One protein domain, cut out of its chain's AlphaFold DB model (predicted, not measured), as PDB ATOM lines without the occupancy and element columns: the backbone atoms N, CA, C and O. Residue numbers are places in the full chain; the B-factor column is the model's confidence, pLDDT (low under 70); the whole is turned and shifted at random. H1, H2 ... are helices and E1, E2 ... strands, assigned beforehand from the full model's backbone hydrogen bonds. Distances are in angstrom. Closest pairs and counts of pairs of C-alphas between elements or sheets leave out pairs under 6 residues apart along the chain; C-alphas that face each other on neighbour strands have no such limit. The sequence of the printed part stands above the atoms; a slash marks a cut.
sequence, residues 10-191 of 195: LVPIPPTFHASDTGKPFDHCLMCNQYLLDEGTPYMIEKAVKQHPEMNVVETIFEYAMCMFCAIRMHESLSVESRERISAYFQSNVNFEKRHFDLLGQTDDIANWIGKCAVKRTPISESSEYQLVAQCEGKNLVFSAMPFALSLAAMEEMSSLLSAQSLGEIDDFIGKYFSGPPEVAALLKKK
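AT A GLANCE: This is residues 10 to 191 of the 195 residues of an uncharacterized protein of Chryseolinea flava (UniProt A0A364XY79). A strongly twisted sheet makes the core, with the long hairpin E2 and E3 and the long strand E4 side by side, and helices cover one face of it. H1, H5 and H7 are over that face, H6 packs on the far side of H7, the small helix H4 is over the opposite face, and the unnamed residues 13 to 41 loop past the end of the sheet where E2 begins. The printed part has 182 residues, with seven named helices and six named strands in the order E1 E2 E3 H1 H2 H3 H4 E4 E5 E6 H5 H6 H7. The class is mixed, helices and strands; the sheet is branched and antiparallel at each neighbour pair. The whole is compact, with a radius of gyration of the C-alphas of 16.0 A, and its rounded outline spans 42 by 40 by 35 A.

IN THESE COORDINATES: E1, residues 10 to 12, begins at C-alpha 10 at (-26.685, 14.205, 21.764). E2 is residues 42 to 52, 33.1 A long, and E3 is residues 57 to 67, 30.2 A long; C-alpha 52 is at (-15.412, -5.730, -1.392). H1 is residues 68 to 77, 14.3 A long. H2 is residues 80 to 93, 20.0 A long. H3 is residues 96 to 105, 14.3 A long, and H4 is residues 110 to 114, 6.5 A long. E4 is residues 129 to 137, 26.9 A long, E5 is residues 140 to 143 and E6 is residues 148 to 151. H5 is residues 152 to 160, 12.3 A long, and H6 is residues 164 to 177, 20.1 A long. H7, residues 182 to 191, is 14.6 A long and ends at C-alpha 191 at (-5.062, 6.580, 3.782).

HOW THE PARTS SIT: In the sheet, E4 has three neighbours: E2 on one side, E5 beside residues 135 to 137 and E6 beside residues 130 to 133 on the other side. E1 is the antiparallel neighbour of E5, with N 141 and O 11 2.7 A apart. E2 and E3 form a hairpin, with N 48 and O 62 2.9 A apart. Between E2 and E4, N 49 and O 130 are 2.8 A apart. E4 and E5 form a hairpin, with N 137 and O 140 2.8 A apart, and N 150 and O 131 of E6 and E4 are 2.8 A apart. H1, over E3, and H5, over E6, stand up from the sheet on the same face. H7 is on that face too, at a height over the sheet of 8.8 A, and its line runs across E3 at 74 degrees on the local plane. H4 is on the opposite face, only just over E6, on which 3 of its 5 C-alphas fall. H6 and H7 touch, closest at the C-alphas of Asp 171 and Lys 189, 6.3 A apart, at a steep tilt of 49 degrees, opposite ways. H5 and H7 touch, closest at the C-alphas of Met 155 and Lys 191, 6.5 A apart, about perpendicular at 90 degrees. H2 is not on the sheet; it is close to but not clearly touching H5, with the C-alphas of Ile 86 and Met 158 closest at 6.3 A. H3 is only just not on the sheet, with 4 pairs of C-alphas within 10 A. In H1 to H6 every O i to N i+4 pair is within hydrogen-bond range; in H7 it is 4 of 6.

THE WHOLE: The C-alphas of Gly 105 and Pro 182 are the two farthest apart, at 45.6 A. The printed part has no cut. The links E1 to E2 and H4 to E4 are long, with 29 and 14 residues. The mean pLDDT of the printed part is 89.5; it is under 70 at residues 103 to 108, 180 to 184, 187 and 190 to 191.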
ATOM      1  N   LEU A  10     -27.421  15.399  21.354       89.62
ATOM      2  CA  LEU A  10     -26.685  14.205  21.764       89.62
ATOM      3  C   LEU A  10     -27.520  12.956  21.477       89.62
ATOM      4  O   LEU A  10     -28.671  12.863  21.907       89.62
ATOM      5  N   VAL A  11     -26.946  11.994  20.756       90.50
ATOM      6  CA  VAL A  11     -27.592  10.707  20.441       90.50
ATOM      7  C   VAL A  11     -26.685   9.545  20.836       90.50
ATOM      8  O   VAL A  11     -25.469   9.716  20.811       90.50
ATOM      9  N   PRO A  12     -27.206   8.353  21.180       93.94
ATOM     10  CA  PRO A  12     -26.354   7.201  21.466       93.94
ATOM     11  C   PRO A  12     -25.406   6.888  20.303       93.94
ATOM     12  O   PRO A  12     -25.800   6.968  19.136       93.94
ATOM     13  N   ILE A  13     -24.167   6.505  20.612       95.00
ATOM     14  CA  ILE A  13     -23.191   6.111  19.587       95.00
ATOM     15  C   ILE A  13     -23.735   4.882  18.839       95.00
ATOM     16  O   ILE A  13     -24.065   3.879  19.475       95.00
ATOM     17  N   PRO A  14     -23.868   4.929  17.502       93.25
ATOM     18  CA  PRO A  14     -24.416   3.810  16.753       93.25
ATOM     19  C   PRO A  14     -23.366   2.701  16.566       93.25
ATOM     20  O   PRO A  14     -22.164   2.984  16.536       93.25
ATOM     21  N   PRO A  15     -23.801   1.457  16.286       94.44
ATOM     22  CA  PRO A  15     -22.899   0.328  16.048       94.44
ATOM     23  C   PRO A  15     -21.847   0.558  14.955       94.44
ATOM     24  O   PRO A  15     -20.750   0.017  15.036       94.44
ATOM     25  N   THR A  16     -22.137   1.393  13.953       93.38
ATOM     26  CA  THR A  16     -21.181   1.749  12.890       93.38
ATOM     27  C   THR A  16     -19.908   2.423  13.427       93.38
ATOM     28  O   THR A  16     -18.850   2.298  12.815       93.38
ATOM     29  N   PHE A  17     -19.992   3.098  14.579       95.75
ATOM     30  CA  PHE A  17     -18.867   3.742  15.271       95.75
ATOM     31  C   PHE A  17     -18.356   2.938  16.480       95.75
ATOM     32  O   PHE A  17     -17.533   3.432  17.244       95.75
ATOM     33  N   HIS A  18     -18.816   1.699  16.671       96.69
ATOM     34  CA  HIS A  18     -18.225   0.790  17.653       96.69
ATOM     35  C   HIS A  18     -16.929   0.172  17.115       96.69
ATOM     36  O   HIS A  18     -16.743   0.042  15.897       96.69
ATOM     37  N   ALA A  19     -16.063  -0.248  18.036       95.06
ATOM     38  CA  ALA A  19     -14.876  -1.026  17.719       95.06
ATOM     39  C   ALA A  19     -15.290  -2.344  17.046       95.06
ATOM     40  O   ALA A  19     -16.199  -3.041  17.509       95.06
ATOM     41  N   SER A  20     -14.671  -2.651  15.911       92.62
ATOM     42  CA  SER A  20     -15.012  -3.789  15.055       92.62
ATOM     43  C   SER A  20     -14.725  -5.141  15.707       92.62
ATOM     44  O   SER A  20     -15.447  -6.103  15.454       92.62
ATOM     45  N   ASP A  21     -13.718  -5.206  16.573       90.31
ATOM     46  CA  ASP A  21     -13.270  -6.419  17.259       90.31
ATOM     47  C   ASP A  21     -14.201  -6.851  18.405       90.31
ATOM     48  O   ASP A  21     -14.422  -8.042  18.628       90.31
ATOM     49  N   THR A  22     -14.773  -5.888  19.125       94.44
ATOM     50  CA  THR A  22     -15.596  -6.116  20.320       94.44
ATOM     51  C   THR A  22     -17.076  -5.818  20.103       94.44
ATOM     52  O   THR A  22     -17.911  -6.268  20.893       94.44
ATOM     53  N   GLY A  23     -17.421  -5.038  19.074       95.81
ATOM     54  CA  GLY A  23     -18.773  -4.535  18.825       95.81
ATOM     55  C   GLY A  23     -19.263  -3.517  19.860       95.81
ATOM     56  O   GLY A  23     -20.465  -3.240  19.917       95.81
ATOM     57  N   LYS A  24     -18.368  -2.975  20.695       97.19
ATOM     58  CA  LYS A  24     -18.675  -2.029  21.782       97.19
ATOM     59  C   LYS A  24     -18.128  -0.626  21.479       97.19
ATOM     60  O   LYS A  24     -17.222  -0.497  20.657       97.19
ATOM     61  N   PRO A  25     -18.646   0.430  22.134       97.56
ATOM     62  CA  PRO A  25     -18.036   1.755  22.062       97.56
ATOM     63  C   PRO A  25     -16.564   1.721  22.479       97.56
ATOM     64  O   PRO A  25     -16.201   0.984  23.396       97.56
ATOM     65  N   PHE A  26     -15.740   2.551  21.838       97.88
ATOM     66  CA  PHE A  26     -14.370   2.781  22.286       97.88
ATOM     67  C   PHE A  26     -14.379   3.405  23.677       97.88
ATOM     68  O   PHE A  26     -15.021   4.431  23.894       97.88
ATOM     69  N   ASP A  27     -13.656   2.796  24.608       97.56
ATOM     70  CA  ASP A  27     -13.653   3.210  26.003       97.56
ATOM     71  C   ASP A  27     -12.378   3.942  26.423       97.56
ATOM     72  O   ASP A  27     -12.413   4.641  27.429       97.56
ATOM     73  N   HIS A  28     -11.295   3.869  25.643       98.12
ATOM     74  CA  HIS A  28     -10.030   4.541  25.946       98.12
ATOM     75  C   HIS A  28      -9.445   5.289  24.744       98.12
ATOM     76  O   HIS A  28      -9.526   4.853  23.597       98.12
ATOM     77  N   CYS A  29      -8.807   6.426  25.027       98.19
ATOM     78  CA  CYS A  29      -8.032   7.189  24.054       98.19
ATOM     79  C   CYS A  29      -6.801   6.392  23.603       98.19
ATOM     80  O   CYS A  29      -5.970   6.038  24.439       98.19
ATOM     81  N   LEU A  30      -6.615   6.230  22.290       96.06
ATOM     82  CA  LEU A  30      -5.452   5.550  21.705       96.06
ATOM     83  C   LEU A  30      -4.112   6.135  22.191       96.06
ATOM     84  O   LEU A  30      -3.139   5.411  22.378       96.06
ATOM     85  N   MET A  31      -4.054   7.456  22.388       95.38
ATOM     86  CA  MET A  31      -2.800   8.161  22.661       95.38
ATOM     87  C   MET A  31      -2.426   8.206  24.149       95.38
ATOM     88  O   MET A  31      -1.256   8.046  24.490       95.38
ATOM     89  N   CYS A  32      -3.385   8.499  25.031       97.44
ATOM     90  CA  CYS A  32      -3.120   8.725  26.459       97.44
ATOM     91  C   CYS A  32      -3.793   7.710  27.387       97.44
ATOM     92  O   CYS A  32      -3.604   7.794  28.598       97.44
ATOM     93  N   ASN A  33      -4.575   6.775  26.840       97.94
ATOM     94  CA  ASN A  33      -5.331   5.779  27.592       97.94
ATOM     95  C   ASN A  33      -6.313   6.372  28.626       97.94
ATOM     96  O   ASN A  33      -6.666   5.716  29.600       97.94
ATOM     97  N   GLN A  34      -6.752   7.622  28.441       98.12
ATOM     98  CA  GLN A  34      -7.842   8.206  29.227       98.12
ATOM     99  C   GLN A  34      -9.160   7.506  28.884       98.12
ATOM    100  O   GLN A  34      -9.431   7.285  27.703       98.12
ATOM    101  N   TYR A  35      -9.984   7.224  29.895       98.50
ATOM    102  CA  TYR A  35     -11.335   6.702  29.704       98.50
ATOM    103  C   TYR A  35     -12.250   7.738  29.025       98.50
ATOM    104  O   TYR A  35     -12.230   8.916  29.382       98.50
ATOM    105  N   LEU A  36     -13.018   7.314  28.018       98.56
ATOM    106  CA  LEU A  36     -13.758   8.198  27.106       98.56
ATOM    107  C   LEU A  36     -15.265   8.259  27.363       98.56
ATOM    108  O   LEU A  36     -15.911   9.204  26.926       98.56
ATOM    109  N   LEU A  37     -15.830   7.266  28.053       98.00
ATOM    110  CA  LEU A  37     -17.285   7.118  28.190       98.00
ATOM    111  C   LEU A  37     -17.864   7.827  29.425       98.00
ATOM    112  O   LEU A  37     -19.051   7.652  29.723       98.00
ATOM    113  N   ASP A  38     -17.040   8.596  30.141       97.50
ATOM    114  CA  ASP A  38     -17.492   9.488  31.208       97.50
ATOM    115  C   ASP A  38     -18.207  10.708  30.617       97.50
ATOM    116  O   ASP A  38     -17.820  11.246  29.576       97.50
ATOM    117  N   GLU A  39     -19.267  11.150  31.291       94.75
ATOM    118  CA  GLU A  39     -20.044  12.329  30.901       94.75
ATOM    119  C   GLU A  39     -19.146  13.571  30.788       94.75
ATOM    120  O   GLU A  39     -18.246  13.775  31.603       94.75
ATOM    121  N   GLY A  40     -19.362  14.387  29.751       93.06
ATOM    122  CA  GLY A  40     -18.549  15.576  29.500       93.06
ATOM    123  C   GLY A  40     -17.142  15.299  28.961       93.06
ATOM    124  O   GLY A  40     -16.339  16.226  28.899       93.06
ATOM    125  N   THR A  41     -16.806  14.059  28.579       97.19
ATOM    126  CA  THR A  41     -15.505  13.740  27.964       97.19
ATOM    127  C   THR A  41     -15.585  13.848  26.441       97.19
ATOM    128  O   THR A  41     -16.112  12.926  25.818       97.19
ATOM    129  N   PRO A  42     -15.057  14.915  25.806       96.88
ATOM    130  CA  PRO A  42     -15.091  15.057  24.357       96.88
ATOM    131  C   PRO A  42     -13.990  14.233  23.687       96.88
ATOM    132  O   PRO A  42     -12.821  14.249  24.099       96.88
ATOM    133  N   TYR A  43     -14.339  13.549  22.604       97.44
ATOM    134  CA  TYR A  43     -13.401  12.758  21.816       97.44
ATOM    135  C   TYR A  43     -13.868  12.590  20.373       97.44
ATOM    136  O   TYR A  43     -14.986  12.949  20.008       97.44
ATOM    137  N   MET A  44     -12.975  12.063  19.547       96.38
ATOM    138  CA  MET A  44     -13.202  11.786  18.137       96.38
ATOM    139  C   MET A  44     -13.056  10.292  17.878       96.38
ATOM    140  O   MET A  44     -12.202   9.647  18.490       96.38
ATOM    141  N   ILE A  45     -13.871   9.760  16.972       96.69
ATOM    142  CA  ILE A  45     -13.734   8.413  16.416       96.69
ATOM    143  C   ILE A  45     -13.434   8.555  14.929       96.69
ATOM    144  O   ILE A  45     -14.181   9.217  14.204       96.69
ATOM    145  N   GLU A  46     -12.385   7.881  14.476       94.56
ATOM    146  CA  GLU A  46     -12.078   7.734  13.059       94.56
ATOM    147  C   GLU A  46     -11.996   6.260  12.687       94.56
ATOM    148  O   GLU A  46     -11.422   5.449  13.417       94.56
ATOM    149  N   LYS A  47     -12.572   5.913  11.535       93.88
ATOM    150  CA  LYS A  47     -12.611   4.540  11.035       93.88
ATOM    151  C   LYS A  47     -12.456   4.522   9.523       93.88
ATOM    152  O   LYS A  47     -13.305   5.062   8.821       93.88
ATOM    153  N   ALA A  48     -11.397   3.897   9.021       92.19
ATOM    154  CA  ALA A  48     -11.213   3.665   7.594       92.19
ATOM    155  C   ALA A  48     -11.652   2.254   7.224       92.19
ATOM    156  O   ALA A  48     -11.297   1.270   7.875       92.19
ATOM    157  N   VAL A  49     -12.419   2.166   6.149       92.62
ATOM    158  CA  VAL A  49     -13.138   0.969   5.744       92.62
ATOM    159  C   VAL A  49     -12.859   0.680   4.277       92.62
ATOM    160  O   VAL A  49     -12.859   1.587   3.445       92.62
ATOM    161  N   LYS A  50     -12.660  -0.597   3.962       92.12
ATOM    162  CA  LYS A  50     -12.583  -1.129   2.607       92.12
ATOM    163  C   LYS A  50     -13.813  -1.969   2.307       92.12
ATOM    164  O   LYS A  50     -14.213  -2.817   3.101       92.12
ATOM    165  N   GLN A  51     -14.404  -1.739   1.148       90.81
ATOM    166  CA  GLN A  51     -15.531  -2.501   0.637       90.81
ATOM    167  C   GLN A  51     -15.051  -3.463  -0.445       90.81
ATOM    168  O   GLN A  51     -14.281  -3.090  -1.331       90.81
ATOM    169  N   HIS A  52     -15.570  -4.684  -0.389       88.56
ATOM    170  CA  HIS A  52     -15.412  -5.730  -1.392       88.56
ATOM    171  C   HIS A  52     -16.798  -6.109  -1.927       88.56
ATOM    172  O   HIS A  52     -17.379  -7.098  -1.461       88.56
ATOM    173  N   PRO A  53     -17.377  -5.316  -2.854       82.94
ATOM    174  CA  PRO A  53     -18.731  -5.542  -3.362       82.94
ATOM    175  C   PRO A  53     -18.919  -6.943  -3.952       82.94
ATOM    176  O   PRO A  53     -19.968  -7.557  -3.782       82.94
ATOM    177  N   GLU A  54     -17.881  -7.477  -4.595       86.56
ATOM    178  CA  GLU A  54     -17.859  -8.809  -5.199       86.56
ATOM    179  C   GLU A  54     -17.966  -9.952  -4.181       86.56
ATOM    180  O   GLU A  54     -18.478 -11.019  -4.516       86.56
ATOM    181  N   MET A  55     -17.518  -9.732  -2.940       84.00
ATOM    182  CA  MET A  55     -17.603 -10.715  -1.852       84.00
ATOM    183  C   MET A  55     -18.682 -10.367  -0.820       84.00
ATOM    184  O   MET A  55     -18.897 -11.139   0.111       84.00
ATOM    185  N   ASN A  56     -19.359  -9.223  -0.972       84.31
ATOM    186  CA  ASN A  56     -20.245  -8.640   0.036       84.31
ATOM    187  C   ASN A  56     -19.571  -8.551   1.425       84.31
ATOM    188  O   ASN A  56     -20.187  -8.833   2.455       84.31
ATOM    189  N   VAL A  57     -18.281  -8.200   1.436       86.75
ATOM    190  CA  VAL A  57     -17.459  -8.066   2.645       86.75
ATOM    191  C   VAL A  57     -17.075  -6.605   2.838       86.75
ATOM    192  O   VAL A  57     -16.732  -5.901   1.889       86.75
ATOM    193  N   VAL A  58     -17.115  -6.161   4.092       87.69
ATOM    194  CA  VAL A  58     -16.630  -4.851   4.523       87.69
ATOM    195  C   VAL A  58     -15.554  -5.083   5.577       87.69
ATOM    196  O   VAL A  58     -15.802  -5.747   6.582       87.69
ATOM    197  N   GLU A  59     -14.359  -4.562   5.333       90.44
ATOM    198  CA  GLU A  59     -13.184  -4.730   6.185       90.44
ATOM    199  C   GLU A  59     -12.794  -3.384   6.802       90.44
ATOM    200  O   GLU A  59     -12.718  -2.369   6.111       90.44
ATOM    201  N   THR A  60     -12.531  -3.359   8.109       91.12
ATOM    202  CA  THR A  60     -11.978  -2.167   8.769       91.12
ATOM    203  C   THR A  60     -10.459  -2.183   8.616       91.12
ATOM    204  O   THR A  60      -9.808  -3.104   9.092       91.12
ATOM    205  N   ILE A  61      -9.901  -1.170   7.949       89.00
ATOM    206  CA  ILE A  61      -8.451  -1.024   7.738       89.00
ATOM    207  C   ILE A  61      -7.794  -0.534   9.030       89.00
ATOM    208  O   ILE A  61      -6.778  -1.068   9.468       89.00
ATOM    209  N   PHE A  62      -8.377   0.507   9.621       89.88
ATOM    210  CA  PHE A  62      -8.024   1.003  10.941       89.88
ATOM    211  C   PHE A  62      -9.220   1.673  11.586       89.88
ATOM    212  O   PHE A  62     -10.124   2.169  10.912       89.88
ATOM    213  N   GLU A  63      -9.178   1.734  12.903       93.75
ATOM    214  CA  GLU A  63     -10.128   2.472  13.706       93.75
ATOM    215  C   GLU A  63      -9.472   2.884  15.015       93.75
ATOM    216  O   GLU A  63      -8.598   2.183  15.527       93.75
ATOM    217  N   TYR A  64      -9.871   4.031  15.544       94.38
ATOM    218  CA  TYR A  64      -9.440   4.470  16.859       94.38
ATOM    219  C   TYR A  64     -10.386   5.524  17.420       94.38
ATOM    220  O   TYR A  64     -11.118   6.192  16.685       94.38
ATOM    221  N   ALA A  65     -10.307   5.709  18.735       97.06
ATOM    222  CA  ALA A  65     -10.858   6.868  19.410       97.06
ATOM    223  C   ALA A  65      -9.748   7.671  20.088       97.06
ATOM    224  O   ALA A  65      -8.779   7.114  20.613       97.06
ATOM    225  N   MET A  66      -9.878   8.992  20.083       97.00
ATOM    226  CA  MET A  66      -8.884   9.898  20.649       97.00
ATOM    227  C   MET A  66      -9.571  11.041  21.389       97.00
ATOM    228  O   MET A  66     -10.418  11.723  20.816       97.00
ATOM    229  N   CYS A  67      -9.208  11.269  22.657       98.19
ATOM    230  CA  CYS A  67      -9.741  12.407  23.408       98.19
ATOM    231  C   CYS A  67      -9.395  13.727  22.708       98.19
ATOM    232  O   CYS A  67      -8.355  13.834  22.050       98.19
ATOM    233  N   MET A  68     -10.244  14.742  22.873       95.88
ATOM    234  CA  MET A  68     -10.122  15.997  22.127       95.88
ATOM    235  C   MET A  68      -8.759  16.676  22.325       95.88
ATOM    236  O   MET A  68      -8.187  17.211  21.382       95.88
ATOM    237  N   PHE A  69      -8.177  16.583  23.525       96.94
ATOM    238  CA  PHE A  69      -6.834  17.102  23.795       96.94
ATOM    239  C   PHE A  69      -5.749  16.420  22.946       96.94
ATOM    240  O   PHE A  69      -4.877  17.086  22.389       96.94
ATOM    241  N   CYS A  70      -5.792  15.092  22.833       97.19
ATOM    242  CA  CYS A  70      -4.852  14.342  22.005       97.19
ATOM    243  C   CYS A  70      -5.089  14.595  20.511       97.19
ATOM    244  O   CYS A  70      -4.110  14.739  19.783       97.19
ATOM    245  N   ALA A  71      -6.350  14.715  20.083       93.81
ATOM    246  CA  ALA A  71      -6.703  15.021  18.697       93.81
ATOM    247  C   ALA A  71      -6.164  16.397  18.277       93.81
ATOM    248  O   ALA A  71      -5.473  16.502  17.267       93.81
ATOM    249  N   ILE A  72      -6.367  17.428  19.106       93.62
ATOM    250  CA  ILE A  72      -5.823  18.774  18.872       93.62
ATOM    251  C   ILE A  72      -4.297  18.737  18.805       93.62
ATOM    252  O   ILE A  72      -3.723  19.250  17.851       93.62
ATOM    253  N   ARG A  73      -3.632  18.089  19.769       94.62
ATOM    254  CA  ARG A  73      -2.166  17.975  19.769       94.62
ATOM    255  C   ARG A  73      -1.622  17.290  18.520       94.62
ATOM    256  O   ARG A  73      -0.559  17.667  18.039       94.62
ATOM    257  N   MET A  74      -2.316  16.264  18.040       91.81
ATOM    258  CA  MET A  74      -1.927  15.540  16.837       91.81
ATOM    259  C   MET A  74      -2.162  16.398  15.585       91.81
ATOM    260  O   MET A  74      -1.295  16.487  14.724       91.81
ATOM    261  N   HIS A  75      -3.283  17.112  15.508       91.44
ATOM    262  CA  HIS A  75      -3.519  18.075  14.435       91.44
ATOM    263  C   HIS A  75      -2.466  19.201  14.446       91.44
ATOM    264  O   HIS A  75      -1.947  19.571  13.397       91.44
ATOM    265  N   GLU A  76      -2.087  19.717  15.617       93.69
ATOM    266  CA  GLU A  76      -1.061  20.755  15.779       93.69
ATOM    267  C   GLU A  76       0.359  20.305  15.420       93.69
ATOM    268  O   GLU A  76       1.183  21.169  15.107       93.69
ATOM    269  N   SER A  77       0.659  18.999  15.429       93.38
ATOM    270  CA  SER A  77       1.963  18.503  14.971       93.38
ATOM    271  C   SER A  77       2.113  18.605  13.451       93.38
ATOM    272  O   SER A  77       3.228  18.758  12.949       93.38
ATOM    273  N   LEU A  78       0.999  18.624  12.707       92.38
ATOM    274  CA  LEU A  78       1.022  18.873  11.271       92.38
ATOM    275  C   LEU A  78       1.553  20.279  10.966       92.38
ATOM    276  O   LEU A  78       1.231  21.274  11.630       92.38
ATOM    277  N   SER A  79       2.312  20.380   9.873       95.25
ATOM    278  CA  SER A  79       2.800  21.674   9.393       95.25
ATOM    279  C   SER A  79       1.643  22.657   9.169       95.25
ATOM    280  O   SER A  79       0.568  22.277   8.697       95.25
ATOM    281  N   VAL A  80       1.884  23.938   9.475       95.19
ATOM    282  CA  VAL A  80       0.909  25.030   9.281       95.19
ATOM    283  C   VAL A  80       0.345  25.007   7.857       95.19
ATOM    284  O   VAL A  80      -0.866  25.013   7.677       95.19
ATOM    285  N   GLU A  81       1.221  24.852   6.863       95.88
ATOM    286  CA  GLU A  81       0.853  24.785   5.446       95.88
ATOM    287  C   GLU A  81      -0.142  23.649   5.144       95.88
ATOM    288  O   GLU A  81      -1.112  23.842   4.413       95.88
ATOM    289  N   SER A  82       0.061  22.457   5.717       93.62
ATOM    290  CA  SER A  82      -0.863  21.335   5.495       93.62
ATOM    291  C   SER A  82      -2.218  21.587   6.139       93.62
ATOM    292  O   SER A  82      -3.240  21.335   5.505       93.62
ATOM    293  N   ARG A  83      -2.233  22.119   7.367       93.19
ATOM    294  CA  ARG A  83      -3.474  22.470   8.071       93.19
ATOM    295  C   ARG A  83      -4.277  23.513   7.304       93.19
ATOM    296  O   ARG A  83      -5.478  23.343   7.119       93.19
ATOM    297  N   GLU A  84      -3.619  24.558   6.812       94.50
ATOM    298  CA  GLU A  84      -4.265  25.602   6.016       94.50
ATOM    299  C   GLU A  84      -4.833  25.044   4.708       94.50
ATOM    300  O   GLU A  84      -5.994  25.306   4.390       94.50
ATOM    301  N   ARG A  85      -4.067  24.222   3.976       95.12
ATOM    302  CA  ARG A  85      -4.545  23.598   2.732       95.12
ATOM    303  C   ARG A  85      -5.728  22.661   2.963       95.12
ATOM    304  O   ARG A  85      -6.702  22.734   2.215       95.12
ATOM    305  N   ILE A  86      -5.667  21.811   3.988       91.81
ATOM    306  CA  ILE A  86      -6.756  20.886   4.340       91.81
ATOM    307  C   ILE A  86      -8.001  21.663   4.777       91.81
ATOM    308  O   ILE A  86      -9.093  21.403   4.269       91.81
ATOM    309  N   SER A  87      -7.845  22.662   5.650       90.44
ATOM    310  CA  SER A  87      -8.951  23.514   6.093       90.44
ATOM    311  C   SER A  87      -9.600  24.247   4.914       90.44
ATOM    312  O   SER A  87     -10.825  24.249   4.788       90.44
ATOM    313  N   ALA A  88      -8.804  24.831   4.014       92.88
ATOM    314  CA  ALA A  88      -9.305  25.522   2.824       92.88
ATOM    315  C   ALA A  88     -10.036  24.573   1.863       92.88
ATOM    316  O   ALA A  88     -11.083  24.925   1.312       92.88
ATOM    317  N   TYR A  89      -9.516  23.356   1.685       92.50
ATOM    318  CA  TYR A  89     -10.174  22.315   0.902       92.50
ATOM    319  C   TYR A  89     -11.535  21.945   1.500       92.50
ATOM    320  O   TYR A  89     -12.533  21.929   0.778       92.50
ATOM    321  N   PHE A  90     -11.615  21.726   2.813       89.44
ATOM    322  CA  PHE A  90     -12.883  21.440   3.481       89.44
ATOM    323  C   PHE A  90     -13.882  22.584   3.355       89.44
ATOM    324  O   PHE A  90     -15.011  22.353   2.934       89.44
ATOM    325  N   GLN A  91     -13.470  23.815   3.656       89.38
ATOM    326  CA  GLN A  91     -14.345  24.989   3.585       89.38
ATOM    327  C   GLN A  91     -14.883  25.231   2.168       89.38
ATOM    328  O   GLN A  91     -16.026  25.651   2.003       89.38
ATOM    329  N   SER A  92     -14.088  24.923   1.139       92.38
ATOM    330  CA  SER A  92     -14.497  25.091  -0.262       92.38
ATOM    331  C   SER A  92     -15.456  23.998  -0.751       92.38
ATOM    332  O   SER A  92     -16.229  24.234  -1.677       92.38
ATOM    333  N   ASN A  93     -15.418  22.799  -0.157       91.94
ATOM    334  CA  ASN A  93     -16.187  21.635  -0.625       91.94
ATOM    335  C   ASN A  93     -17.343  21.235   0.313       91.94
ATOM    336  O   ASN A  93     -18.279  20.530  -0.086       91.94
ATOM    337  N   VAL A  94     -17.311  21.678   1.569       88.12
ATOM    338  CA  VAL A  94     -18.280  21.316   2.604       88.12
ATOM    339  C   VAL A  94     -18.889  22.574   3.201       88.12
ATOM    340  O   VAL A  94     -18.236  23.361   3.875       88.12
ATOM    341  N   ASN A  95     -20.195  22.730   2.997       83.88
ATOM    342  CA  ASN A  95     -20.973  23.751   3.683       83.88
ATOM    343  C   ASN A  95     -21.393  23.217   5.063       83.88
ATOM    344  O   ASN A  95     -22.447  22.587   5.197       83.88
ATOM    345  N   PHE A  96     -20.528  23.414   6.061       78.38
ATOM    346  CA  PHE A  96     -20.762  22.966   7.438       78.38
ATOM    347  C   PHE A  96     -21.923  23.693   8.114       78.38
ATOM    348  O   PHE A  96     -22.646  23.072   8.882       78.38
ATOM    349  N   GLU A  97     -22.153  24.963   7.779       79.81
ATOM    350  CA  GLU A  97     -23.285  25.734   8.295       79.81
ATOM    351  C   GLU A  97     -24.613  25.127   7.829       79.81
ATOM    352  O   GLU A  97     -25.467  24.772   8.639       79.81
ATOM    353  N   LYS A  98     -24.759  24.887   6.521       81.31
ATOM    354  CA  LYS A  98     -25.928  24.192   5.974       81.31
ATOM    355  C   LYS A  98     -26.079  22.803   6.590       81.31
ATOM    356  O   LYS A  98     -27.192  22.399   6.899       81.31
ATOM    357  N   ARG A  99     -24.972  22.075   6.768       80.19
ATOM    358  CA  ARG A  99     -24.993  20.747   7.392       80.19
ATOM    359  C   ARG A  99     -25.508  20.814   8.829       80.19
ATOM    360  O   ARG A  99     -26.335  19.986   9.184       80.19
ATOM    361  N   HIS A 100     -25.066  21.794   9.609       78.00
ATOM    362  CA  HIS A 100     -25.537  22.024  10.970       78.00
ATOM    363  C   HIS A 100     -27.048  22.285  11.013       78.00
ATOM    364  O   HIS A 100     -27.769  21.615  11.748       78.00
ATOM    365  N   PHE A 101     -27.555  23.167  10.146       75.94
ATOM    366  CA  PHE A 101     -28.996  23.416  10.048       75.94
ATOM    367  C   PHE A 101     -29.788  22.189   9.582       75.94
ATOM    368  O   PHE A 101     -30.845  21.891  10.139       75.94
ATOM    369  N   ASP A 102     -29.282  21.450   8.591       75.31
ATOM    370  CA  ASP A 102     -29.928  20.222   8.125       75.31
ATOM    371  C   ASP A 102     -29.964  19.162   9.260       75.31
ATOM    372  O   ASP A 102     -30.946  18.428   9.369       75.31
ATOM    373  N   LEU A 103     -28.923  19.089  10.109       69.19
ATOM    374  CA  LEU A 103     -28.812  18.153  11.245       69.19
ATOM    375  C   LEU A 103     -29.819  18.461  12.361       69.19
ATOM    376  O   LEU A 103     -30.361  17.536  12.962       69.19
ATOM    377  N   LEU A 104     -30.117  19.737  12.604       67.38
ATOM    378  CA  LEU A 104     -31.125  20.157  13.585       67.38
ATOM    379  C   LEU A 104     -32.565  19.843  13.137       67.38
ATOM    380  O   LEU A 104     -33.450  19.688  13.979       67.38
ATOM    381  N   GLY A 105     -32.810  19.755  11.823       62.84
ATOM    382  CA  GLY A 105     -34.149  19.607  11.239       62.84
ATOM    383  C   GLY A 105     -34.544  18.197  10.777       62.84
ATOM    384  O   GLY A 105     -35.682  18.014  10.340       62.84
ATOM    385  N   GLN A 106     -33.645  17.207  10.827       60.66
ATOM    386  CA  GLN A 106     -33.893  15.846  10.327       60.66
ATOM    387  C   GLN A 106     -33.919  14.776  11.429       60.66
ATOM    388  O   GLN A 106     -33.633  15.025  12.597       60.66
ATOM    389  N   THR A 107     -34.317  13.562  11.039       62.47
ATOM    390  CA  THR A 107     -34.313  12.374  11.896       62.47
ATOM    391  C   THR A 107     -32.890  11.996  12.315       62.47
ATOM    392  O   THR A 107     -31.925  12.252  11.594       62.47
ATOM    393  N   ASP A 108     -32.767  11.294  13.445       67.12
ATOM    394  CA  ASP A 108     -31.503  10.751  13.981       67.12
ATOM    395  C   ASP A 108     -30.926   9.590  13.152       67.12
ATOM    396  O   ASP A 108     -30.211   8.725  13.658       67.12
ATOM    397  N   ASP A 109     -31.252   9.536  11.860       76.94
ATOM    398  CA  ASP A 109     -30.794   8.493  10.958       76.94
ATOM    399  C   ASP A 109     -29.379   8.803  10.462       76.94
ATOM    400  O   ASP A 109     -29.156   9.393   9.400       76.94
ATOM    401  N   ILE A 110     -28.408   8.385  11.271       81.88
ATOM    402  CA  ILE A 110     -26.970   8.518  11.016       81.88
ATOM    403  C   ILE A 110     -26.581   7.972   9.636       81.88
ATOM    404  O   ILE A 110     -25.674   8.523   9.007       81.88
ATOM    405  N   ALA A 111     -27.279   6.953   9.120       81.94
ATOM    406  CA  ALA A 111     -26.974   6.363   7.820       81.94
ATOM    407  C   ALA A 111     -27.112   7.379   6.675       81.94
ATOM    408  O   ALA A 111     -26.295   7.373   5.753       81.94
ATOM    409  N   ASN A 112     -28.061   8.315   6.759       82.00
ATOM    410  CA  ASN A 112     -28.217   9.367   5.749       82.00
ATOM    411  C   ASN A 112     -27.043  10.357   5.751       82.00
ATOM    412  O   ASN A 112     -26.674  10.895   4.704       82.00
ATOM    413  N   TRP A 113     -26.411  10.560   6.907       84.81
ATOM    414  CA  TRP A 113     -25.326  11.525   7.095       84.81
ATOM    415  C   TRP A 113     -23.970  11.027   6.630       84.81
ATOM    416  O   TRP A 113     -23.136  11.834   6.202       84.81
ATOM    417  N   ILE A 114     -23.773   9.713   6.698       92.44
ATOM    418  CA  ILE A 114     -22.559   9.028   6.250       92.44
ATOM    419  C   ILE A 114     -22.755   8.298   4.915       92.44
ATOM    420  O   ILE A 114     -21.795   7.774   4.369       92.44
ATOM    421  N   GLY A 115     -23.969   8.271   4.353       92.19
ATOM    422  CA  GLY A 115     -24.268   7.573   3.097       92.19
ATOM    423  C   GLY A 115     -23.691   8.239   1.844       92.19
ATOM    424  O   GLY A 115     -23.598   7.608   0.790       92.19
ATOM    425  N   LYS A 116     -23.274   9.507   1.940       93.75
ATOM    426  CA  LYS A 116     -22.592  10.247   0.869       93.75
ATOM    427  C   LYS A 116     -21.318  10.891   1.395       93.75
ATOM    428  O   LYS A 116     -21.285  11.382   2.521       93.75
ATOM    429  N   CYS A 117     -20.302  10.957   0.542       94.81
ATOM    430  CA  CYS A 117     -19.073  11.682   0.833       94.81
ATOM    431  C   CYS A 117     -19.373  13.165   1.104       94.81
ATOM    432  O   CYS A 117     -20.042  13.820   0.300       94.81
ATOM    433  N   ALA A 118     -18.854  13.717   2.201       92.94
ATOM    434  CA  ALA A 118     -19.074  15.113   2.583       92.94
ATOM    435  C   ALA A 118     -18.554  16.098   1.528       92.94
ATOM    436  O   ALA A 118     -19.210  17.092   1.217       92.94
ATOM    437  N   VAL A 119     -17.397  15.781   0.946       93.44
ATOM    438  CA  VAL A 119     -16.706  16.611  -0.044       93.44
ATOM    439  C   VAL A 119     -17.248  16.337  -1.447       93.44
ATOM    440  O   VAL A 119     -17.716  17.242  -2.127       93.44
ATOM    441  N   LYS A 120     -17.226  15.073  -1.886       94.19
ATOM    442  CA  LYS A 120     -17.530  14.690  -3.276       94.19
ATOM    443  C   LYS A 120     -19.009  14.480  -3.564       94.19
ATOM    444  O   LYS A 120     -19.392  14.424  -4.726       94.19
ATOM    445  N   ARG A 121     -19.839  14.323  -2.528       92.75
ATOM    446  CA  ARG A 121     -21.278  14.000  -2.621       92.75
ATOM    447  C   ARG A 121     -21.604  12.684  -3.333       92.75
ATOM    448  O   ARG A 121     -22.781  12.355  -3.470       92.75
ATOM    449  N   THR A 122     -20.586  11.915  -3.711       93.31
ATOM    450  CA  THR A 122     -20.705  10.559  -4.243       93.31
ATOM    451  C   THR A 122     -21.265   9.623  -3.169       93.31
ATOM    452  O   THR A 122     -20.870   9.753  -2.002       93.31
ATOM    453  N   PRO A 123     -22.162   8.687  -3.518       95.19
ATOM    454  CA  PRO A 123     -22.595   7.638  -2.600       95.19
ATOM    455  C   PRO A 123     -21.399   6.853  -2.057       95.19
ATOM    456  O   PRO A 123     -20.502   6.478  -2.811       95.19
ATOM    457  N   ILE A 124     -21.373   6.590  -0.751       94.50
ATOM    458  CA  ILE A 124     -20.288   5.805  -0.143       94.50
ATOM    459  C   ILE A 124     -20.302   4.356  -0.638       94.50
ATOM    460  O   ILE A 124     -19.242   3.756  -0.777       94.50
ATOM    461  N   SER A 125     -21.465   3.822  -1.011       92.06
ATOM    462  CA  SER A 125     -21.595   2.497  -1.633       92.06
ATOM    463  C   SER A 125     -20.866   2.356  -2.977       92.06
ATOM    464  O   SER A 125     -20.621   1.239  -3.416       92.06
ATOM    465  N   GLU A 126     -20.537   3.464  -3.648       92.44
ATOM    466  CA  GLU A 126     -19.766   3.468  -4.903       92.44
ATOM    467  C   GLU A 126     -18.254   3.610  -4.663       92.44
ATOM    468  O   GLU A 126     -17.462   3.546  -5.601       92.44
ATOM    469  N   SER A 127     -17.834   3.810  -3.410       93.44
ATOM    470  CA  SER A 127     -16.437   4.001  -3.033       93.44
ATOM    471  C   SER A 127     -15.844   2.689  -2.527       93.44
ATOM    472  O   SER A 127     -16.305   2.146  -1.525       93.44
ATOM    473  N   SER A 128     -14.784   2.201  -3.176       92.75
ATOM    474  CA  SER A 128     -14.071   0.991  -2.737       92.75
ATOM    475  C   SER A 128     -13.489   1.130  -1.330       92.75
ATOM    476  O   SER A 128     -13.365   0.144  -0.614       92.75
ATOM    477  N   GLU A 129     -13.157   2.351  -0.914       93.56
ATOM    478  CA  GLU A 129     -12.707   2.673   0.437       93.56
ATOM    479  C   GLU A 129     -13.313   3.993   0.903       93.56
ATOM    480  O   GLU A 129     -13.632   4.860   0.087       93.56
ATOM    481  N   TYR A 130     -13.495   4.154   2.206       94.44
ATOM    482  CA  TYR A 130     -13.988   5.395   2.790       94.44
ATOM    483  C   TYR A 130     -13.553   5.533   4.246       94.44
ATOM    484  O   TYR A 130     -13.241   4.547   4.912       94.44
ATOM    485  N   GLN A 131     -13.577   6.759   4.751       94.81
ATOM    486  CA  GLN A 131     -13.320   7.076   6.150       94.81
ATOM    487  C   GLN A 131     -14.587   7.634   6.788       94.81
ATOM    488  O   GLN A 131     -15.271   8.469   6.197       94.81
ATOM    489  N   LEU A 132     -14.906   7.165   7.987       95.12
ATOM    490  CA  LEU A 132     -15.953   7.692   8.847       95.12
ATOM    491  C   LEU A 132     -15.317   8.509   9.963       95.12
ATOM    492  O   LEU A 132     -14.334   8.071  10.562       95.12
ATOM    493  N   VAL A 133     -15.915   9.659  10.253       94.25
ATOM    494  CA  VAL A 133     -15.475  10.570  11.310       94.25
ATOM    495  C   VAL A 133     -16.680  10.965  12.155       94.25
ATOM    496  O   VAL A 133     -17.725  11.353  11.617       94.25
ATOM    497  N   ALA A 134     -16.544  10.860  13.475       94.81
ATOM    498  CA  ALA A 134     -17.554  11.284  14.436       94.81
ATOM    499  C   ALA A 134     -16.926  12.018  15.619       94.81
ATOM    500  O   ALA A 134     -15.868  11.629  16.110       94.81
ATOM    501  N   GLN A 135     -17.641  13.029  16.107       94.81
ATOM    502  CA  GLN A 135     -17.383  13.660  17.393       94.81
ATOM    503  C   GLN A 135     -18.321  13.062  18.436       94.81
ATOM    504  O   GLN A 135     -19.517  12.894  18.187       94.81
ATOM    505  N   CYS A 136     -17.781  12.760  19.607       96.25
ATOM    506  CA  CYS A 136     -18.499  12.146  20.709       96.25
ATOM    507  C   CYS A 136     -18.241  12.892  22.019       96.25
ATOM    508  O   CYS A 136     -17.221  13.562  22.189       96.25
ATOM    509  N   GLU A 137     -19.178  12.742  22.947       96.44
ATOM    510  CA  GLU A 137     -19.063  13.150  24.338       96.44
ATOM    511  C   GLU A 137     -19.609  12.031  25.234       96.44
ATOM    512  O   GLU A 137     -20.800  11.700  25.196       96.44
ATOM    513  N   GLY A 138     -18.732  11.410  26.024       97.12
ATOM    514  CA  GLY A 138     -19.097  10.265  26.854       97.12
ATOM    515  C   GLY A 138     -19.690   9.121  26.026       97.12
ATOM    516  O   GLY A 138     -19.034   8.531  25.177       97.12
ATOM    517  N   LYS A 139     -20.961   8.788  26.264       97.19
ATOM    518  CA  LYS A 139     -21.671   7.707  25.546       97.19
ATOM    519  C   LYS A 139     -22.472   8.198  24.342       97.19
ATOM    520  O   LYS A 139     -23.223   7.418  23.750       97.19
ATOM    521  N   ASN A 140     -22.338   9.476  24.006       95.56
ATOM    522  CA  ASN A 140     -23.145  10.127  22.994       95.56
ATOM    523  C   ASN A 140     -22.290  10.584  21.820       95.56
ATOM    524  O   ASN A 140     -21.164  11.043  21.975       95.56
ATOM    525  N   LEU A 141     -22.857  10.494  20.629       93.38
ATOM    526  CA  LEU A 141     -22.399  11.197  19.452       93.38
ATOM    527  C   LEU A 141     -22.950  12.630  19.492       93.38
ATOM    528  O   LEU A 141     -24.123  12.843  19.808       93.38
ATOM    529  N   VAL A 142     -22.097  13.598  19.160       90.88
ATOM    530  CA  VAL A 142     -22.433  15.024  19.101       90.88
ATOM    531  C   VAL A 142     -22.934  15.361  17.697       90.88
ATOM    532  O   VAL A 142     -22.163  15.414  16.737       90.88
ATOM    533  N   PHE A 143     -24.237  15.591  17.576       82.44
ATOM    534  CA  PHE A 143     -24.929  15.929  16.332       82.44
ATOM    535  C   PHE A 143     -24.858  17.443  16.084       82.44
ATOM    536  O   PHE A 143     -25.809  18.190  16.318       82.44
ATOM    537  N   SER A 144     -23.683  17.913  15.659       76.12
ATOM    538  CA  SER A 144     -23.421  19.324  15.336       76.12
ATOM    539  C   SER A 144     -23.137  19.506  13.844       76.12
ATOM    540  O   SER A 144     -24.013  19.918  13.099       76.12
ATOM    541  N   ALA A 145     -21.929  19.170  13.401       77.44
ATOM    542  CA  ALA A 145     -21.484  19.095  12.008       77.44
ATOM    543  C   ALA A 145     -21.067  17.660  11.618       77.44
ATOM    544  O   ALA A 145     -20.819  17.354  10.449       77.44
ATOM    545  N   MET A 146     -21.008  16.777  12.612       86.00
ATOM    546  CA  MET A 146     -20.620  15.375  12.530       86.00
ATOM    547  C   MET A 146     -21.818  14.483  12.891       86.00
ATOM    548  O   MET A 146     -22.762  14.966  13.518       86.00
ATOM    549  N   PRO A 147     -21.825  13.203  12.473       92.44
ATOM    550  CA  PRO A 147     -20.758  12.461  11.788       92.44
ATOM    551  C   PRO A 147     -20.714  12.748  10.287       92.44
ATOM    552  O   PRO A 147     -21.688  13.259   9.744       92.44
ATOM    553  N   PHE A 148     -19.635  12.393   9.589       92.56
ATOM    554  CA  PHE A 148     -19.598  12.374   8.119       92.56
ATOM    555  C   PHE A 148     -18.705  11.251   7.576       92.56
ATOM    556  O   PHE A 148     -17.964  10.608   8.317       92.56
ATOM    557  N   ALA A 149     -18.795  11.028   6.262       94.88
ATOM    558  CA  ALA A 149     -17.939  10.105   5.534       94.88
ATOM    559  C   ALA A 149     -17.119  10.823   4.453       94.88
ATOM    560  O   ALA A 149     -17.586  11.795   3.852       94.88
ATOM    561  N   LEU A 150     -15.929  10.308   4.159       94.56
ATOM    562  CA  LEU A 150     -15.074  10.717   3.047       94.56
ATOM    563  C   LEU A 150     -14.831   9.515   2.138       94.56
ATOM    564  O   LEU A 150     -14.433   8.461   2.613       94.56
ATOM    565  N   SER A 151     -15.076   9.661   0.838       95.38
ATOM    566  CA  SER A 151     -14.725   8.638  -0.152       95.38
ATOM    567  C   SER A 151     -13.215   8.586  -0.389       95.38
ATOM    568  O   SER A 151     -12.517   9.569  -0.135       95.38
ATOM    569  N   LEU A 152     -12.727   7.486  -0.970       93.25
ATOM    570  CA  LEU A 152     -11.321   7.311  -1.351       93.25
ATOM    571  C   LEU A 152     -10.794   8.503  -2.163       93.25
ATOM    572  O   LEU A 152      -9.748   9.046  -1.840       93.25
ATOM    573  N   ALA A 153     -11.559   8.977  -3.149       94.19
ATOM    574  CA  ALA A 153     -11.167  10.130  -3.959       94.19
ATOM    575  C   ALA A 153     -10.978  11.418  -3.130       94.19
ATOM    576  O   ALA A 153     -10.094  12.217  -3.422       94.19
ATOM    577  N   ALA A 154     -11.793  11.636  -2.089       94.12
ATOM    578  CA  ALA A 154     -11.600  12.770  -1.184       94.12
ATOM    579  C   ALA A 154     -10.347  12.579  -0.320       94.12
ATOM    580  O   ALA A 154      -9.568  13.515  -0.162       94.12
ATOM    581  N   MET A 155     -10.135  11.368   0.199       92.19
ATOM    582  CA  MET A 155      -8.957  11.033   1.003       92.19
ATOM    583  C   MET A 155      -7.656  11.200   0.204       92.19
ATOM    584  O   MET A 155      -6.699  11.772   0.717       92.19
ATOM    585  N   GLU A 156      -7.620  10.763  -1.057       91.56
ATOM    586  CA  GLU A 156      -6.453  10.916  -1.937       91.56
ATOM    587  C   GLU A 156      -6.142  12.388  -2.227       91.56
ATOM    588  O   GLU A 156      -4.989  12.813  -2.125       91.56
ATOM    589  N   GLU A 157      -7.165  13.194  -2.529       93.38
ATOM    590  CA  GLU A 157      -6.984  14.633  -2.729       93.38
ATOM    591  C   GLU A 157      -6.473  15.311  -1.461       93.38
ATOM    592  O   GLU A 157      -5.523  16.088  -1.530       93.38
ATOM    593  N   MET A 158      -7.027  14.980  -0.297       91.25
ATOM    594  CA  MET A 158      -6.562  15.533   0.972       91.25
ATOM    595  C   MET A 158      -5.138  15.100   1.324       91.25
ATOM    596  O   MET A 158      -4.340  15.929   1.758       91.25
ATOM    597  N   SER A 159      -4.790  13.832   1.093       90.56
ATOM    598  CA  SER A 159      -3.428  13.331   1.292       90.56
ATOM    599  C   SER A 159      -2.426  14.078   0.406       90.56
ATOM    600  O   SER A 159      -1.340  14.425   0.870       90.56
ATOM    601  N   SER A 160      -2.807  14.438  -0.825       91.62
ATOM    602  CA  SER A 160      -1.955  15.227  -1.730       91.62
ATOM    603  C   SER A 160      -1.672  16.663  -1.255       91.62
ATOM    604  O   SER A 160      -0.737  17.298  -1.744       91.62
ATOM    605  N   LEU A 161      -2.444  17.174  -0.289       93.31
ATOM    606  CA  LEU A 161      -2.238  18.488   0.332       93.31
ATOM    607  C   LEU A 161      -1.255  18.444   1.513       93.31
ATOM    608  O   LEU A 161      -0.880  19.496   2.045       93.31
ATOM    609  N   LEU A 162      -0.841  17.255   1.954       92.19
ATOM    610  CA  LEU A 162       0.107  17.100   3.050       92.19
ATOM    611  C   LEU A 162       1.530  17.417   2.576       92.19
ATOM    612  O   LEU A 162       1.988  16.964   1.531       92.19
ATOM    613  N   SER A 163       2.253  18.198   3.375       94.25
ATOM    614  CA  SER A 163       3.684  18.422   3.181       94.25
ATOM    615  C   SER A 163       4.491  17.199   3.628       94.25
ATOM    616  O   SER A 163       4.014  16.362   4.398       94.25
ATOM    617  N   ALA A 164       5.760  17.132   3.217       93.81
ATOM    618  CA  ALA A 164       6.678  16.085   3.664       93.81
ATOM    619  C   ALA A 164       6.819  16.029   5.198       93.81
ATOM    620  O   ALA A 164       6.926  14.943   5.759       93.81
ATOM    621  N   GLN A 165       6.772  17.183   5.877       94.00
ATOM    622  CA  GLN A 165       6.795  17.242   7.341       94.00
ATOM    623  C   GLN A 165       5.561  16.555   7.937       94.00
ATOM    624  O   GLN A 165       5.697  15.684   8.785       94.00
ATOM    625  N   SER A 166       4.363  16.920   7.475       92.88
ATOM    626  CA  SER A 166       3.111  16.346   7.977       92.88
ATOM    627  C   SER A 166       3.012  14.842   7.717       92.88
ATOM    628  O   SER A 166       2.527  14.105   8.569       92.88
ATOM    629  N   LEU A 167       3.497  14.381   6.560       91.56
ATOM    630  CA  LEU A 167       3.598  12.952   6.257       91.56
ATOM    631  C   LEU A 167       4.538  12.235   7.237       91.56
ATOM    632  O   LEU A 167       4.217  11.139   7.676       91.56
ATOM    633  N   GLY A 168       5.651  12.865   7.629       92.25
ATOM    634  CA  GLY A 168       6.548  12.341   8.665       92.25
ATOM    635  C   GLY A 168       5.872  12.200  10.035       92.25
ATOM    636  O   GLY A 168       5.992  11.160  10.672       92.25
ATOM    637  N   GLU A 169       5.096  13.197  10.459       93.12
ATOM    638  CA  GLU A 169       4.353  13.147  11.732       93.12
ATOM    639  C   GLU A 169       3.282  12.043  11.740       93.12
ATOM    640  O   GLU A 169       3.103  11.334  12.731       93.12
ATOM    641  N   ILE A 170       2.582  11.864  10.616       90.88
ATOM    642  CA  ILE A 170       1.617  10.771  10.431       90.88
ATOM    643  C   ILE A 170       2.333   9.417  10.438       90.88
ATOM    644  O   ILE A 170       1.856   8.472  11.070       90.88
ATOM    645  N   ASP A 171       3.488   9.321   9.780       89.50
ATOM    646  CA  ASP A 171       4.318   8.119   9.762       89.50
ATOM    647  C   ASP A 171       4.749   7.706  11.175       89.50
ATOM    648  O   ASP A 171       4.624   6.529  11.533       89.50
ATOM    649  N   ASP A 172       5.204   8.663  11.984       91.44
ATOM    650  CA  ASP A 172       5.610   8.443  13.373       91.44
ATOM    651  C   ASP A 172       4.420   8.032  14.248       91.44
ATOM    652  O   ASP A 172       4.530   7.122  15.077       91.44
ATOM    653  N   PHE A 173       3.256   8.650  14.042       90.69
ATOM    654  CA  PHE A 173       2.027   8.282  14.740       90.69
ATOM    655  C   PHE A 173       1.589   6.852  14.418       90.69
ATOM    656  O   PHE A 173       1.332   6.066  15.336       90.69
ATOM    657  N   ILE A 174       1.568   6.484  13.134       88.62
ATOM    658  CA  ILE A 174       1.247   5.123  12.697       88.62
ATOM    659  C   ILE A 174       2.231   4.132  13.315       88.62
ATOM    660  O   ILE A 174       1.804   3.163  13.938       88.62
ATOM    661  N   GLY A 175       3.536   4.395  13.205       88.62
ATOM    662  CA  GLY A 175       4.572   3.511  13.743       88.62
ATOM    663  C   GLY A 175       4.516   3.346  15.264       88.62
ATOM    664  O   GLY A 175       4.915   2.303  15.783       88.62
ATOM    665  N   LYS A 176       4.010   4.352  15.983       90.75
ATOM    666  CA  LYS A 176       3.906   4.329  17.444       90.75
ATOM    667  C   LYS A 176       2.661   3.609  17.959       90.75
ATOM    668  O   LYS A 176       2.762   2.919  18.972       90.75
ATOM    669  N   TYR A 177       1.503   3.807  17.327       88.75
ATOM    670  CA  TYR A 177       0.219   3.347  17.878       88.75
ATOM    671  C   TYR A 177      -0.431   2.202  17.101       88.75
ATOM    672  O   TYR A 177      -1.275   1.508  17.661       88.75
ATOM    673  N   PHE A 178      -0.032   1.961  15.851       85.00
ATOM    674  CA  PHE A 178      -0.545   0.848  15.060       85.00
ATOM    675  C   PHE A 178       0.535  -0.216  14.901       85.00
ATOM    676  O   PHE A 178       1.561  -0.020  14.254       85.00
ATOM    677  N   SER A 179       0.287  -1.380  15.492       72.31
ATOM    678  CA  SER A 179       1.118  -2.564  15.302       72.31
ATOM    679  C   SER A 179       0.616  -3.375  14.113       72.31
ATOM    680  O   SER A 179      -0.568  -3.694  14.037       72.31
ATOM    681  N   GLY A 180       1.510  -3.773  13.213       67.19
ATOM    682  CA  GLY A 180       1.164  -4.668  12.116       67.19
ATOM    683  C   GLY A 180       2.352  -4.952  11.200       67.19
ATOM    684  O   GLY A 180       3.413  -4.343  11.355       67.19
ATOM    685  N   PRO A 181       2.199  -5.881  10.241       63.75
ATOM    686  CA  PRO A 181       3.182  -6.083   9.185       63.75
ATOM    687  C   PRO A 181       3.481  -4.768   8.441       63.75
ATOM    688  O   PRO A 181       2.581  -3.935   8.301       63.75
ATOM    689  N   PRO A 182       4.697  -4.580   7.894       68.25
ATOM    690  CA  PRO A 182       5.062  -3.369   7.149       68.25
ATOM    691  C   PRO A 182       4.085  -3.006   6.019       68.25
ATOM    692  O   PRO A 182       3.880  -1.830   5.730       68.25
ATOM    693  N   GLU A 183       3.446  -4.010   5.413       66.56
ATOM    694  CA  GLU A 183       2.414  -3.837   4.385       66.56
ATOM    695  C   GLU A 183       1.168  -3.112   4.919       66.56
ATOM    696  O   GLU A 183       0.631  -2.239   4.241       66.56
ATOM    697  N   VAL A 184       0.751  -3.403   6.156       68.69
ATOM    698  CA  VAL A 184      -0.373  -2.724   6.819       68.69
ATOM    699  C   VAL A 184       0.008  -1.281   7.122       68.69
ATOM    700  O   VAL A 184      -0.718  -0.370   6.741       68.69
ATOM    701  N   ALA A 185       1.188  -1.045   7.700       71.38
ATOM    702  CA  ALA A 185       1.670   0.311   7.966       71.38
ATOM    703  C   ALA A 185       1.739   1.158   6.681       71.38
ATOM    704  O   ALA A 185       1.292   2.301   6.669       71.38
ATOM    705  N   ALA A 186       2.227   0.595   5.571       70.38
ATOM    706  CA  ALA A 186       2.272   1.285   4.281       70.38
ATOM    707  C   ALA A 186       0.876   1.630   3.728       70.38
ATOM    708  O   ALA A 186       0.707   2.680   3.101       70.38
ATOM    709  N   LEU A 187      -0.124   0.773   3.961       69.56
ATOM    710  CA  LEU A 187      -1.516   1.052   3.601       69.56
ATOM    711  C   LEU A 187      -2.112   2.167   4.462       69.56
ATOM    712  O   LEU A 187      -2.798   3.029   3.917       69.56
ATOM    713  N   LEU A 188      -1.821   2.184   5.766       71.62
ATOM    714  CA  LEU A 188      -2.273   3.237   6.678       71.62
ATOM    715  C   LEU A 188      -1.738   4.602   6.246       71.62
ATOM    716  O   LEU A 188      -2.516   5.534   6.092       71.62
ATOM    717  N   LYS A 189      -0.445   4.707   5.931       70.69
ATOM    718  CA  LYS A 189       0.208   5.977   5.560       70.69
ATOM    719  C   LYS A 189      -0.444   6.701   4.385       70.69
ATOM    720  O   LYS A 189      -0.535   7.920   4.379       70.69
ATOM    721  N   LYS A 190      -0.915   5.951   3.386       66.50
ATOM    722  CA  LYS A 190      -1.570   6.529   2.200       66.50
ATOM    723  C   LYS A 190      -3.005   6.982   2.456       66.50
ATOM    724  O   LYS A 190      -3.558   7.722   1.651       66.50
ATOM    725  N   LYS A 191      -3.621   6.476   3.522       68.44
ATOM    726  CA  LYS A 191      -5.062   6.580   3.782       68.44
ATOM    727  C   LYS A 191      -5.375   7.377   5.038       68.44
ATOM    728  O   LYS A 191      -6.525   7.736   5.253       68.44
TER     729      LYS A 191